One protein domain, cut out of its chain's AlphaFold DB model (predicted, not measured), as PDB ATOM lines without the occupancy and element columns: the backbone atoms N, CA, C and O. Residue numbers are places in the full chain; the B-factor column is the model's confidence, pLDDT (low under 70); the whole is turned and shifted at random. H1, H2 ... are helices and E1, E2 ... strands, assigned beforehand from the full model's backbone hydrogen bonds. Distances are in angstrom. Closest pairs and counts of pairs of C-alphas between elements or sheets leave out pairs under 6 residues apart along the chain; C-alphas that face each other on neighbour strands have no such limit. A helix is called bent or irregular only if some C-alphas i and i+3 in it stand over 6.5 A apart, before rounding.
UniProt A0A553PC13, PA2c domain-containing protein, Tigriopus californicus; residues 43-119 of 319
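This is residues 43 to 119 of the 319 residues of the protein "PA2c domain-containing protein" of Tigriopus californicus (UniProt A0A553PC13). What is the main picture? A twisted sheet of three long strands and short E4 is the middle of three layers, with helix H1 along one face and H2 slantwise over the other. What makes it up? The printed part has 77 residues with E1, E2, E3, H1, E4 and H2 in chain order; the sheet, E3, E2, E1, E4, is mixed, and so is the class, helices and strands. It is compact, radius of gyration of the C-alphas 12.8 A, spanning 39 by 25 by 22 A.

How do the strands pair? E1, residues 45 to 52, E2, 55 to 62, and E3, 68 to 76, form a meander of two hairpins, each strand the antiparallel neighbour of the one before; within hydrogen-bond range are N 50 and O 57, 3.0 A, and N 58 and O 73, 2.9 A. E4, residues 98 to 100, is parallel to E1, with N 99 and O 49 2.9 A apart. Where are the helices? H1, residues 79 to 93, is on the sheet at a height of 9.9 A; its closest C-alphas to E1 are Leu 92 and Val 49, 7.6 A. H2, residues 103 to 116, is on the opposite face at 8.0 A; its closest C-alphas to E3 are Cys 113 and Cys 72, 5.7 A. How does the chain cross? E3, H1, E4 form a split strand-helix-strand unit, two strands of one sheet that are not neighbours, with H1 between them along the chain and E2 and E1 between them in the sheet; its crossover is right-handed. Are the helix backbones complete? Every O i to N i+4 pair is within hydrogen-bond range in H2, 9 of 11 in H1, which is irregular: C-alphas 80 and 83 are 8.8 A apart.

Where are the anchors? E1 begins at C-alpha 45 (1.038, -42.785, -16.797); H2 ends at C-alpha 116 (13.848, -32.493, -17.109). How long are the elements? E1 measures 22.8 A, E2 22.1 A, E3 23.0 A, H1 and H2 19.9 A each; E3 bends by 65 degrees at residue 71.

How far does it reach? The C-alphas farthest apart, Arg 65 and Val 80, are 41.5 A apart. Is it continuous? The printed part has no cut, and its five links are tight. Where is confidence low? pLDDT is under 70 at residues 43, 63 to 66, 79 to 82 and 118 to 119.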
ATOM      1  N   PRO A  43      -3.727 -45.594 -13.428       61.25
ATOM      2  CA  PRO A  43      -2.954 -45.618 -14.659       61.25
ATOM      3  C   PRO A  43      -1.485 -45.331 -14.336       61.25
ATOM      4  O   PRO A  43      -1.164 -44.394 -13.606       61.25
ATOM      5  N   SER A  44      -0.581 -46.149 -14.879       75.19
ATOM      6  CA  SER A  44       0.866 -46.007 -14.676       75.19
ATOM      7  C   SER A  44       1.428 -44.724 -15.287       75.19
ATOM      8  O   SER A  44       2.556 -44.347 -14.995       75.19
ATOM      9  N   VAL A  45       0.667 -44.040 -16.143       84.44
ATOM     10  CA  VAL A  45       1.038 -42.785 -16.797       84.44
ATOM     11  C   VAL A  45      -0.208 -41.908 -16.920       84.44
ATOM     12  O   VAL A  45      -1.271 -42.406 -17.286       84.44
ATOM     13  N   GLN A  46      -0.080 -40.614 -16.637       87.75
ATOM     14  CA  GLN A  46      -1.164 -39.641 -16.727       87.75
ATOM     15  C   GLN A  46      -0.752 -38.460 -17.610       87.75
ATOM     16  O   GLN A  46       0.215 -37.765 -17.298       87.75
ATOM     17  N   ASP A  47      -1.508 -38.223 -18.682       91.94
ATOM     18  CA  ASP A  47      -1.380 -37.031 -19.522       91.94
ATOM     19  C   ASP A  47      -2.384 -35.973 -19.062       91.94
ATOM     20  O   ASP A  47      -3.577 -36.259 -18.943       91.94
ATOM     21  N   VAL A  48      -1.911 -34.757 -18.796       94.56
ATOM     22  CA  VAL A  48      -2.731 -33.629 -18.335       94.56
ATOM     23  C   VAL A  48      -2.317 -32.342 -19.037       94.56
ATOM     24  O   VAL A  48      -1.167 -32.181 -19.447       94.56
ATOM     25  N   VAL A  49      -3.253 -31.404 -19.153       96.69
ATOM     26  CA  VAL A  49      -2.971 -30.052 -19.637       96.69
ATOM     27  C   VAL A  49      -3.207 -29.071 -18.505       96.69
ATOM     28  O   VAL A  49      -4.333 -28.915 -18.039       96.69
ATOM     29  N   TRP A  50      -2.149 -28.403 -18.057       97.12
ATOM     30  CA  TRP A  50      -2.255 -27.328 -17.070       97.12
ATOM     31  C   TRP A  50      -2.017 -25.991 -17.755       97.12
ATOM     32  O   TRP A  50      -1.164 -25.891 -18.634       97.12
ATOM     33  N   HIS A  51      -2.744 -24.948 -17.367       96.31
ATOM     34  CA  HIS A  51      -2.522 -23.610 -17.910       96.31
ATOM     35  C   HIS A  51      -2.607 -22.525 -16.844       96.31
ATOM     36  O   HIS A  51      -3.308 -22.664 -15.847       96.31
ATOM     37  N   HIS A  52      -1.920 -21.416 -17.095       95.25
ATOM     38  CA  HIS A  52      -2.035 -20.190 -16.320       95.25
ATOM     39  C   HIS A  52      -1.724 -19.004 -17.230       95.25
ATOM     40  O   HIS A  52      -0.684 -18.998 -17.890       95.25
ATOM     41  N   GLU A  53      -2.625 -18.021 -17.279       92.69
ATOM     42  CA  GLU A  53      -2.481 -16.813 -18.105       92.69
ATOM     43  C   GLU A  53      -2.063 -17.127 -19.554       92.69
ATOM     44  O   GLU A  53      -2.890 -17.625 -20.323       92.69
ATOM     45  N   GLN A  54      -0.815 -16.856 -19.940       93.44
ATOM     46  CA  GLN A  54      -0.316 -17.009 -21.308       93.44
ATOM     47  C   GLN A  54       0.411 -18.337 -21.555       93.44
ATOM     48  O   GLN A  54       0.794 -18.589 -22.691       93.44
ATOM     49  N   THR A  55       0.596 -19.196 -20.549       95.69
ATOM     50  CA  THR A  55       1.342 -20.458 -20.700       95.69
ATOM     51  C   THR A  55       0.424 -21.664 -20.534       95.69
ATOM     52  O   THR A  55      -0.343 -21.762 -19.572       95.69
ATOM     53  N   VAL A  56       0.528 -22.607 -21.469       96.44
ATOM     54  CA  VAL A  56      -0.136 -23.915 -21.448       96.44
ATOM     55  C   VAL A  56       0.933 -24.999 -21.455       96.44
ATOM     56  O   VAL A  56       1.796 -25.015 -22.326       96.44
ATOM     57  N   GLY A  57       0.878 -25.917 -20.499       96.69
ATOM     58  CA  GLY A  57       1.748 -27.083 -20.429       96.69
ATOM     59  C   GLY A  57       0.989 -28.358 -20.759       96.69
ATOM     60  O   GLY A  57       0.009 -28.686 -20.094       96.69
ATOM     61  N   ILE A  58       1.470 -29.096 -21.757       96.44
ATOM     62  CA  ILE A  58       1.065 -30.476 -22.034       96.44
ATOM     63  C   ILE A  58       2.054 -31.381 -21.297       96.44
ATOM     64  O   ILE A  58       3.236 -31.454 -21.651       96.44
ATOM     65  N   LEU A  59       1.574 -32.035 -20.245       94.94
ATOM     66  CA  LEU A  59       2.396 -32.703 -19.243       94.94
ATOM     67  C   LEU A  59       2.079 -34.192 -19.199       94.94
ATOM     68  O   LEU A  59       0.918 -34.590 -19.276       94.94
ATOM     69  N   ARG A  60       3.115 -35.006 -19.010       93.56
ATOM     70  CA  ARG A  60       2.986 -36.440 -18.747       93.56
ATOM     71  C   ARG A  60       3.647 -36.770 -17.425       93.56
ATOM     72  O   ARG A  60       4.832 -36.483 -17.240       93.56
ATOM     73  N   PHE A  61       2.907 -37.424 -16.547       90.31
ATOM     74  CA  PHE A  61       3.378 -37.893 -15.251       90.31
ATOM     75  C   PHE A  61       3.433 -39.416 -15.212       90.31
ATOM     76  O   PHE A  61       2.576 -40.087 -15.780       90.31
ATOM     77  N   HIS A  62       4.418 -39.970 -14.510       88.88
ATOM     78  CA  HIS A  62       4.439 -41.387 -14.153       88.88
ATOM     79  C   HIS A  62       3.621 -41.612 -12.869       88.88
ATOM     80  O   HIS A  62       3.865 -40.962 -11.849       88.88
ATOM     81  N   GLY A  63       2.644 -42.517 -12.932       67.12
ATOM     82  CA  GLY A  63       1.741 -42.901 -11.850       67.12
ATOM     83  C   GLY A  63       2.402 -43.905 -10.907       67.12
ATOM     84  O   GLY A  63       2.582 -45.074 -11.234       67.12
ATOM     85  N   GLY A  64       2.776 -43.435  -9.720       67.31
ATOM     86  CA  GLY A  64       3.379 -44.216  -8.642       67.31
ATOM     87  C   GLY A  64       3.293 -43.448  -7.321       67.31
ATOM     88  O   GLY A  64       2.605 -42.435  -7.236       67.31
ATOM     89  N   ARG A  65       4.019 -43.880  -6.278       62.59
ATOM     90  CA  ARG A  65       4.019 -43.185  -4.964       62.59
ATOM     91  C   ARG A  65       4.505 -41.730  -5.035       62.59
ATOM     92  O   ARG A  65       4.163 -40.931  -4.171       62.59
ATOM     93  N   HIS A  66       5.272 -41.389  -6.069       60.31
ATOM     94  CA  HIS A  66       5.758 -40.040  -6.336       60.31
ATOM     95  C   HIS A  66       5.456 -39.689  -7.793       60.31
ATOM     96  O   HIS A  66       6.191 -40.102  -8.692       60.31
ATOM     97  N   HIS A  67       4.363 -38.955  -8.021       74.25
ATOM     98  CA  HIS A  67       4.010 -38.421  -9.337       74.25
ATOM     99  C   HIS A  67       5.183 -37.595  -9.864       74.25
ATOM    100  O   HIS A  67       5.456 -36.504  -9.369       74.25
ATOM    101  N   SER A  68       5.907 -38.144 -10.834       85.88
ATOM    102  CA  SER A  68       7.093 -37.510 -11.406       85.88
ATOM    103  C   SER A  68       6.777 -37.090 -12.829       85.88
ATOM    104  O   SER A  68       6.258 -37.894 -13.605       85.88
ATOM    105  N   LEU A  69       7.059 -35.831 -13.161       90.06
ATOM    106  CA  LEU A  69       6.939 -35.329 -14.524       90.06
ATOM    107  C   LEU A  69       7.983 -36.050 -15.387       90.06
ATOM    108  O   LEU A  69       9.150 -36.091 -15.016       90.06
ATOM    109  N   ILE A  70       7.564 -36.646 -16.500       90.38
ATOM    110  CA  ILE A  70       8.446 -37.408 -17.402       90.38
ATOM    111  C   ILE A  70       8.477 -36.840 -18.821       90.38
ATOM    112  O   ILE A  70       9.408 -37.111 -19.571       90.38
ATOM    113  N   HIS A  71       7.481 -36.038 -19.198       91.81
ATOM    114  CA  HIS A  71       7.485 -35.287 -20.448       91.81
ATOM    115  C   HIS A  71       6.782 -33.950 -20.245       91.81
ATOM    116  O   HIS A  71       5.779 -33.866 -19.532       91.81
ATOM    117  N   CYS A  72       7.284 -32.919 -20.916       93.31
ATOM    118  CA  CYS A  72       6.697 -31.593 -20.905       93.31
ATOM    119  C   CYS A  72       6.847 -30.918 -22.262       93.31
ATOM    120  O   CYS A  72       7.942 -30.896 -22.814       93.31
ATOM    121  N   ASN A  73       5.759 -30.337 -22.756       95.31
ATOM    122  CA  ASN A  73       5.765 -29.418 -23.883       95.31
ATOM    123  C   ASN A  73       5.002 -28.155 -23.475       95.31
ATOM    124  O   ASN A  73       3.817 -28.242 -23.141       95.31
ATOM    125  N   LEU A  74       5.683 -27.010 -23.454       96.00
ATOM    126  CA  LEU A  74       5.072 -25.731 -23.104       96.00
ATOM    127  C   LEU A  74       4.732 -24.950 -24.372       96.00
ATOM    128  O   LEU A  74       5.485 -24.944 -25.340       96.00
ATOM    129  N   ILE A  75       3.580 -24.293 -24.343       93.56
ATOM    130  CA  ILE A  75       3.048 -23.471 -25.421       93.56
ATOM    131  C   ILE A  75       2.727 -22.101 -24.834       93.56
ATOM    132  O   ILE A  75       2.089 -21.997 -23.784       93.56
ATOM    133  N   ILE A  76       3.146 -21.050 -25.531       91.56
ATOM    134  CA  ILE A  76       2.803 -19.670 -25.199       91.56
ATOM    135  C   ILE A  76       1.620 -19.254 -26.067       91.56
ATOM    136  O   ILE A  76       1.646 -19.404 -27.287       91.56
ATOM    137  N   ILE A  77       0.594 -18.698 -25.437       88.44
ATOM    138  CA  ILE A  77      -0.580 -18.150 -26.097       88.44
ATOM    139  C   ILE A  77      -0.600 -16.642 -25.876       88.44
ATOM    140  O   ILE A  77      -0.767 -16.141 -24.761       88.44
ATOM    141  N   GLU A  78      -0.412 -15.901 -26.959       79.38
ATOM    142  CA  GLU A  78      -0.343 -14.448 -26.919       79.38
ATOM    143  C   GLU A  78      -1.734 -13.818 -27.009       79.38
ATOM    144  O   GLU A  78      -2.621 -14.287 -27.717       79.38
ATOM    145  N   ARG A  79      -1.937 -12.738 -26.250       63.16
ATOM    146  CA  ARG A  79      -3.268 -12.203 -25.924       63.16
ATOM    147  C   ARG A  79      -4.000 -11.491 -27.056       63.16
ATOM    148  O   ARG A  79      -5.147 -11.111 -26.832       63.16
ATOM    149  N   VAL A  80      -3.384 -11.305 -28.227       59.44
ATOM    150  CA  VAL A  80      -4.054 -10.632 -29.357       59.44
ATOM    151  C   VAL A  80      -5.342 -11.377 -29.745       59.44
ATOM    152  O   VAL A  80      -6.248 -10.782 -30.312       59.44
ATOM    153  N   GLU A  81      -5.502 -12.630 -29.310       59.97
ATOM    154  CA  GLU A  81      -6.708 -13.411 -29.531       59.97
ATOM    155  C   GLU A  81      -7.122 -14.161 -28.246       59.97
ATOM    156  O   GLU A  81      -6.811 -15.337 -28.059       59.97
ATOM    157  N   LYS A  82      -7.871 -13.519 -27.330       66.69
ATOM    158  CA  LYS A  82      -8.518 -14.249 -26.209       66.69
ATOM    159  C   LYS A  82      -9.325 -15.456 -26.715       66.69
ATOM    160  O   LYS A  82      -9.319 -16.512 -26.087       66.69
ATOM    161  N   GLU A  83      -9.951 -15.314 -27.881       76.75
ATOM    162  CA  GLU A  83     -10.651 -16.390 -28.587       76.75
ATOM    163  C   GLU A  83      -9.727 -17.537 -29.015       76.75
ATOM    164  O   GLU A  83     -10.136 -18.693 -29.010       76.75
ATOM    165  N   TYR A  84      -8.472 -17.251 -29.359       83.94
ATOM    166  CA  TYR A  84      -7.507 -18.273 -29.753       83.94
ATOM    167  C   TYR A  84      -7.099 -19.149 -28.580       83.94
ATOM    168  O   TYR A  84      -7.071 -20.369 -28.724       83.94
ATOM    169  N   LYS A  85      -6.877 -18.563 -27.393       85.50
ATOM    170  CA  LYS A  85      -6.637 -19.356 -26.176       85.50
ATOM    171  C   LYS A  85      -7.775 -20.340 -25.941       85.50
ATOM    172  O   LYS A  85      -7.520 -21.521 -25.726       85.50
ATOM    173  N   GLN A  86      -9.011 -19.858 -26.028       88.19
ATOM    174  CA  GLN A  86     -10.189 -20.689 -25.830       88.19
ATOM    175  C   GLN A  86     -10.261 -21.825 -26.864       88.19
ATOM    176  O   GLN A  86     -10.389 -22.982 -26.477       88.19
ATOM    177  N   LYS A  87     -10.047 -21.532 -28.155       90.25
ATOM    178  CA  LYS A  87     -10.000 -22.545 -29.228       90.25
ATOM    179  C   LYS A  87      -8.908 -23.595 -28.999       90.25
ATOM    180  O   LYS A  87      -9.137 -24.787 -29.210       90.25
ATOM    181  N   VAL A  88      -7.716 -23.179 -28.565       90.75
ATOM    182  CA  VAL A  88      -6.610 -24.099 -28.249       90.75
ATOM    183  C   VAL A  88      -6.993 -25.016 -27.087       90.75
ATOM    184  O   VAL A  88      -6.823 -26.232 -27.193       90.75
ATOM    185  N   LEU A  89      -7.550 -24.463 -26.006       91.75
ATOM    186  CA  LEU A  89      -7.986 -25.248 -24.850       91.75
ATOM    187  C   LEU A  89      -9.131 -26.203 -25.211       91.75
ATOM    188  O   LEU A  89      -9.066 -27.374 -24.861       91.75
ATOM    189  N   GLU A  90     -10.130 -25.771 -25.977       92.38
ATOM    190  CA  GLU A  90     -11.231 -26.633 -26.433       92.38
ATOM    191  C   GLU A  90     -10.745 -27.813 -27.279       92.38
ATOM    192  O   GLU A  90     -11.221 -28.939 -27.117       92.38
ATOM    193  N   ASN A  91      -9.769 -27.585 -28.159       92.88
ATOM    194  CA  ASN A  91      -9.165 -28.654 -28.949       92.88
ATOM    195  C   ASN A  91      -8.387 -29.645 -28.071       92.88
ATOM    196  O   ASN A  91      -8.479 -30.856 -28.282       92.88
ATOM    197  N   LEU A  92      -7.656 -29.153 -27.068       93.62
ATOM    198  CA  LEU A  92      -6.918 -29.995 -26.123       93.62
ATOM    199  C   LEU A  92      -7.852 -30.777 -25.185       93.62
ATOM    200  O   LEU A  92      -7.564 -31.936 -24.882       93.62
ATOM    201  N   ALA A  93      -8.989 -30.196 -24.791       94.25
ATOM    202  CA  ALA A  93      -9.954 -30.793 -23.864       94.25
ATOM    203  C   ALA A  93     -10.589 -32.079 -24.407       94.25
ATOM    204  O   ALA A  93     -11.018 -32.935 -23.639       94.25
ATOM    205  N   ARG A  94     -10.603 -32.257 -25.736       94.44
ATOM    206  CA  ARG A  94     -11.074 -33.493 -26.384       94.44
ATOM    207  C   ARG A  94     -10.192 -34.702 -26.071       94.44
ATOM    208  O   ARG A  94     -10.648 -35.831 -26.217       94.44
ATOM    209  N   LYS A  95      -8.925 -34.473 -25.706       93.06
ATOM    210  CA  LYS A  95      -7.918 -35.526 -25.518       93.06
ATOM    211  C   LYS A  95      -7.345 -35.577 -24.104       93.06
ATOM    212  O   LYS A  95      -6.958 -36.654 -23.660       93.06
ATOM    213  N   TYR A  96      -7.271 -34.442 -23.414       94.62
ATOM    214  CA  TYR A  96      -6.610 -34.338 -22.118       94.62
ATOM    215  C   TYR A  96      -7.514 -33.657 -21.085       94.62
ATOM    216  O   TYR A  96      -8.216 -32.705 -21.431       94.62
ATOM    217  N   PRO A  97      -7.461 -34.073 -19.806       93.94
ATOM    218  CA  PRO A  97      -8.041 -33.286 -18.727       93.94
ATOM    219  C   PRO A  97      -7.314 -31.938 -18.629       93.94
ATOM    220  O   PRO A  97      -6.079 -31.893 -18.583       93.94
ATOM    221  N   ILE A  98      -8.087 -30.850 -18.604       94.56
ATOM    222  CA  ILE A  98      -7.576 -29.479 -18.513       94.56
ATOM    223  C   ILE A  98      -7.779 -28.932 -17.106       94.56
ATOM    224  O   ILE A  98      -8.851 -29.088 -16.524       94.56
ATOM    225  N   GLN A  99      -6.759 -28.253 -16.589       94.62
ATOM    226  CA  GLN A  99      -6.821 -27.556 -15.314       94.62
ATOM    227  C   GLN A  99      -6.157 -26.179 -15.402       94.62
ATOM    228  O   GLN A  99      -4.996 -26.055 -15.797       94.62
ATOM    229  N   GLU A 100      -6.876 -25.147 -14.969       95.81
ATOM    230  CA  GLU A 100      -6.251 -23.872 -14.632       95.81
ATOM    231  C   GLU A 100      -5.552 -23.995 -13.276       95.81
ATOM    232  O   GLU A 100      -6.138 -24.470 -12.300       95.81
ATOM    233  N   VAL A 101      -4.287 -23.590 -13.220       96.06
ATOM    234  CA  VAL A 101      -3.482 -23.584 -11.994       96.06
ATOM    235  C   VAL A 101      -3.082 -22.160 -11.636       96.06
ATOM    236  O   VAL A 101      -3.164 -21.257 -12.467       96.06
ATOM    237  N   ASP A 102      -2.646 -21.937 -10.398       95.31
ATOM    238  CA  ASP A 102      -2.125 -20.634  -9.994       95.31
ATOM    239  C   ASP A 102      -0.736 -20.339 -10.598       95.31
ATOM    240  O   ASP A 102      -0.044 -21.213 -11.136       95.31
ATOM    241  N   PHE A 103      -0.325 -19.072 -10.490       95.12
ATOM    242  CA  PHE A 103       0.938 -18.578 -11.031       95.12
ATOM    243  C   PHE A 103       2.148 -19.366 -10.518       95.12
ATOM    244  O   PHE A 103       3.027 -19.732 -11.296       95.12
ATOM    245  N   LYS A 104       2.189 -19.655  -9.211       96.44
ATOM    246  CA  LYS A 104       3.319 -20.335  -8.561       96.44
ATOM    247  C   LYS A 104       3.447 -21.772  -9.036       96.44
ATOM    248  O   LYS A 104       4.553 -22.234  -9.304       96.44
ATOM    249  N   THR A 105       2.319 -22.451  -9.181       96.50
ATOM    250  CA  THR A 105       2.243 -23.815  -9.688       96.50
ATOM    251  C   THR A 105       2.734 -23.868 -11.131       96.50
ATOM    252  O   THR A 105       3.602 -24.681 -11.441       96.50
ATOM    253  N   MET A 106       2.269 -22.962 -12.000       97.38
ATOM    254  CA  MET A 106       2.761 -22.907 -13.381       97.38
ATOM    255  C   MET A 106       4.249 -22.553 -13.451       97.38
ATOM    256  O   MET A 106       4.986 -23.149 -14.232       97.38
ATOM    257  N   LEU A 107       4.730 -21.638 -12.609       97.38
ATOM    258  CA  LEU A 107       6.153 -21.310 -12.544       97.38
ATOM    259  C   LEU A 107       6.995 -22.527 -12.120       97.38
ATOM    260  O   LEU A 107       8.055 -22.784 -12.692       97.38
ATOM    261  N   GLY A 108       6.486 -23.321 -11.173       96.25
ATOM    262  CA  GLY A 108       7.068 -24.603 -10.783       96.25
ATOM    263  C   GLY A 108       7.120 -25.608 -11.935       96.25
ATOM    264  O   GLY A 108       8.134 -26.282 -12.101       96.25
ATOM    265  N   ILE A 109       6.082 -25.666 -12.777       95.75
ATOM    266  CA  ILE A 109       6.083 -26.485 -13.999       95.75
ATOM    267  C   ILE A 109       7.157 -26.000 -14.969       95.75
ATOM    268  O   ILE A 109       7.950 -26.816 -15.422       95.75
ATOM    269  N   VAL A 110       7.225 -24.697 -15.266       96.69
ATOM    270  CA  VAL A 110       8.243 -24.129 -16.168       96.69
ATOM    271  C   VAL A 110       9.651 -24.514 -15.696       96.69
ATOM    272  O   VAL A 110      10.459 -24.997 -16.491       96.69
ATOM    273  N   GLY A 111       9.915 -24.382 -14.391       95.06
ATOM    274  CA  GLY A 111      11.167 -24.814 -13.770       95.06
ATOM    275  C   GLY A 111      11.415 -26.321 -13.895       95.06
ATOM    276  O   GLY A 111      12.485 -26.732 -14.345       95.06
ATOM    277  N   ALA A 112      10.424 -27.155 -13.572       93.25
ATOM    278  CA  ALA A 112      10.534 -28.608 -13.680       93.25
ATOM    279  C   ALA A 112      10.782 -29.064 -15.128       93.25
ATOM    280  O   ALA A 112      11.640 -29.911 -15.367       93.25
ATOM    281  N   CYS A 113      10.096 -28.474 -16.107       94.19
ATOM    282  CA  CYS A 113      10.297 -28.765 -17.525       94.19
ATOM    283  C   CYS A 113      11.698 -28.370 -18.006       94.19
ATOM    284  O   CYS A 113      12.304 -29.090 -18.802       94.19
ATOM    285  N   ASN A 114      12.239 -27.262 -17.491       93.69
ATOM    286  CA  ASN A 114      13.616 -26.855 -17.753       93.69
ATOM    287  C   ASN A 114      14.638 -27.850 -17.172       93.69
ATOM    288  O   ASN A 114      15.641 -28.160 -17.815       93.69
ATOM    289  N   ASP A 115      14.375 -28.385 -15.977       89.56
ATOM    290  CA  ASP A 115      15.250 -29.357 -15.317       89.56
ATOM    291  C   ASP A 115      15.155 -30.771 -15.908       89.56
ATOM    292  O   ASP A 115      16.162 -31.477 -15.916       89.56
ATOM    293  N   LEU A 116      14.006 -31.181 -16.460       86.38
ATOM    294  CA  LEU A 116      13.848 -32.493 -17.109       86.38
ATOM    295  C   LEU A 116      14.792 -32.719 -18.283       86.38
ATOM    296  O   LEU A 116      15.084 -33.855 -18.639       86.38
ATOM    297  N   GLN A 117      15.298 -31.643 -18.870       70.88
ATOM    298  CA  GLN A 117      16.234 -31.720 -19.981       70.88
ATOM    299  C   GLN A 117      17.696 -31.810 -19.509       70.88
ATOM    300  O   GLN A 117      18.615 -31.791 -20.324       70.88
ATOM    301  N   ARG A 118      17.949 -31.980 -18.198       58.03
ATOM    302  CA  ARG A 118      19.258 -32.394 -17.665       58.03
ATOM    303  C   ARG A 118      19.504 -33.880 -17.926       58.03
ATOM    304  O   ARG A 118      19.461 -34.705 -17.019       58.03
ATOM    305  N   GLY A 119      19.820 -34.213 -19.164       48.19
ATOM    306  CA  GLY A 119      20.244 -35.558 -19.516       48.19
ATOM    307  C   GLY A 119      20.778 -35.606 -20.929       48.19
ATOM    308  O   GLY A 119      20.025 -35.827 -21.867       48.19
TER     309      GLY A 119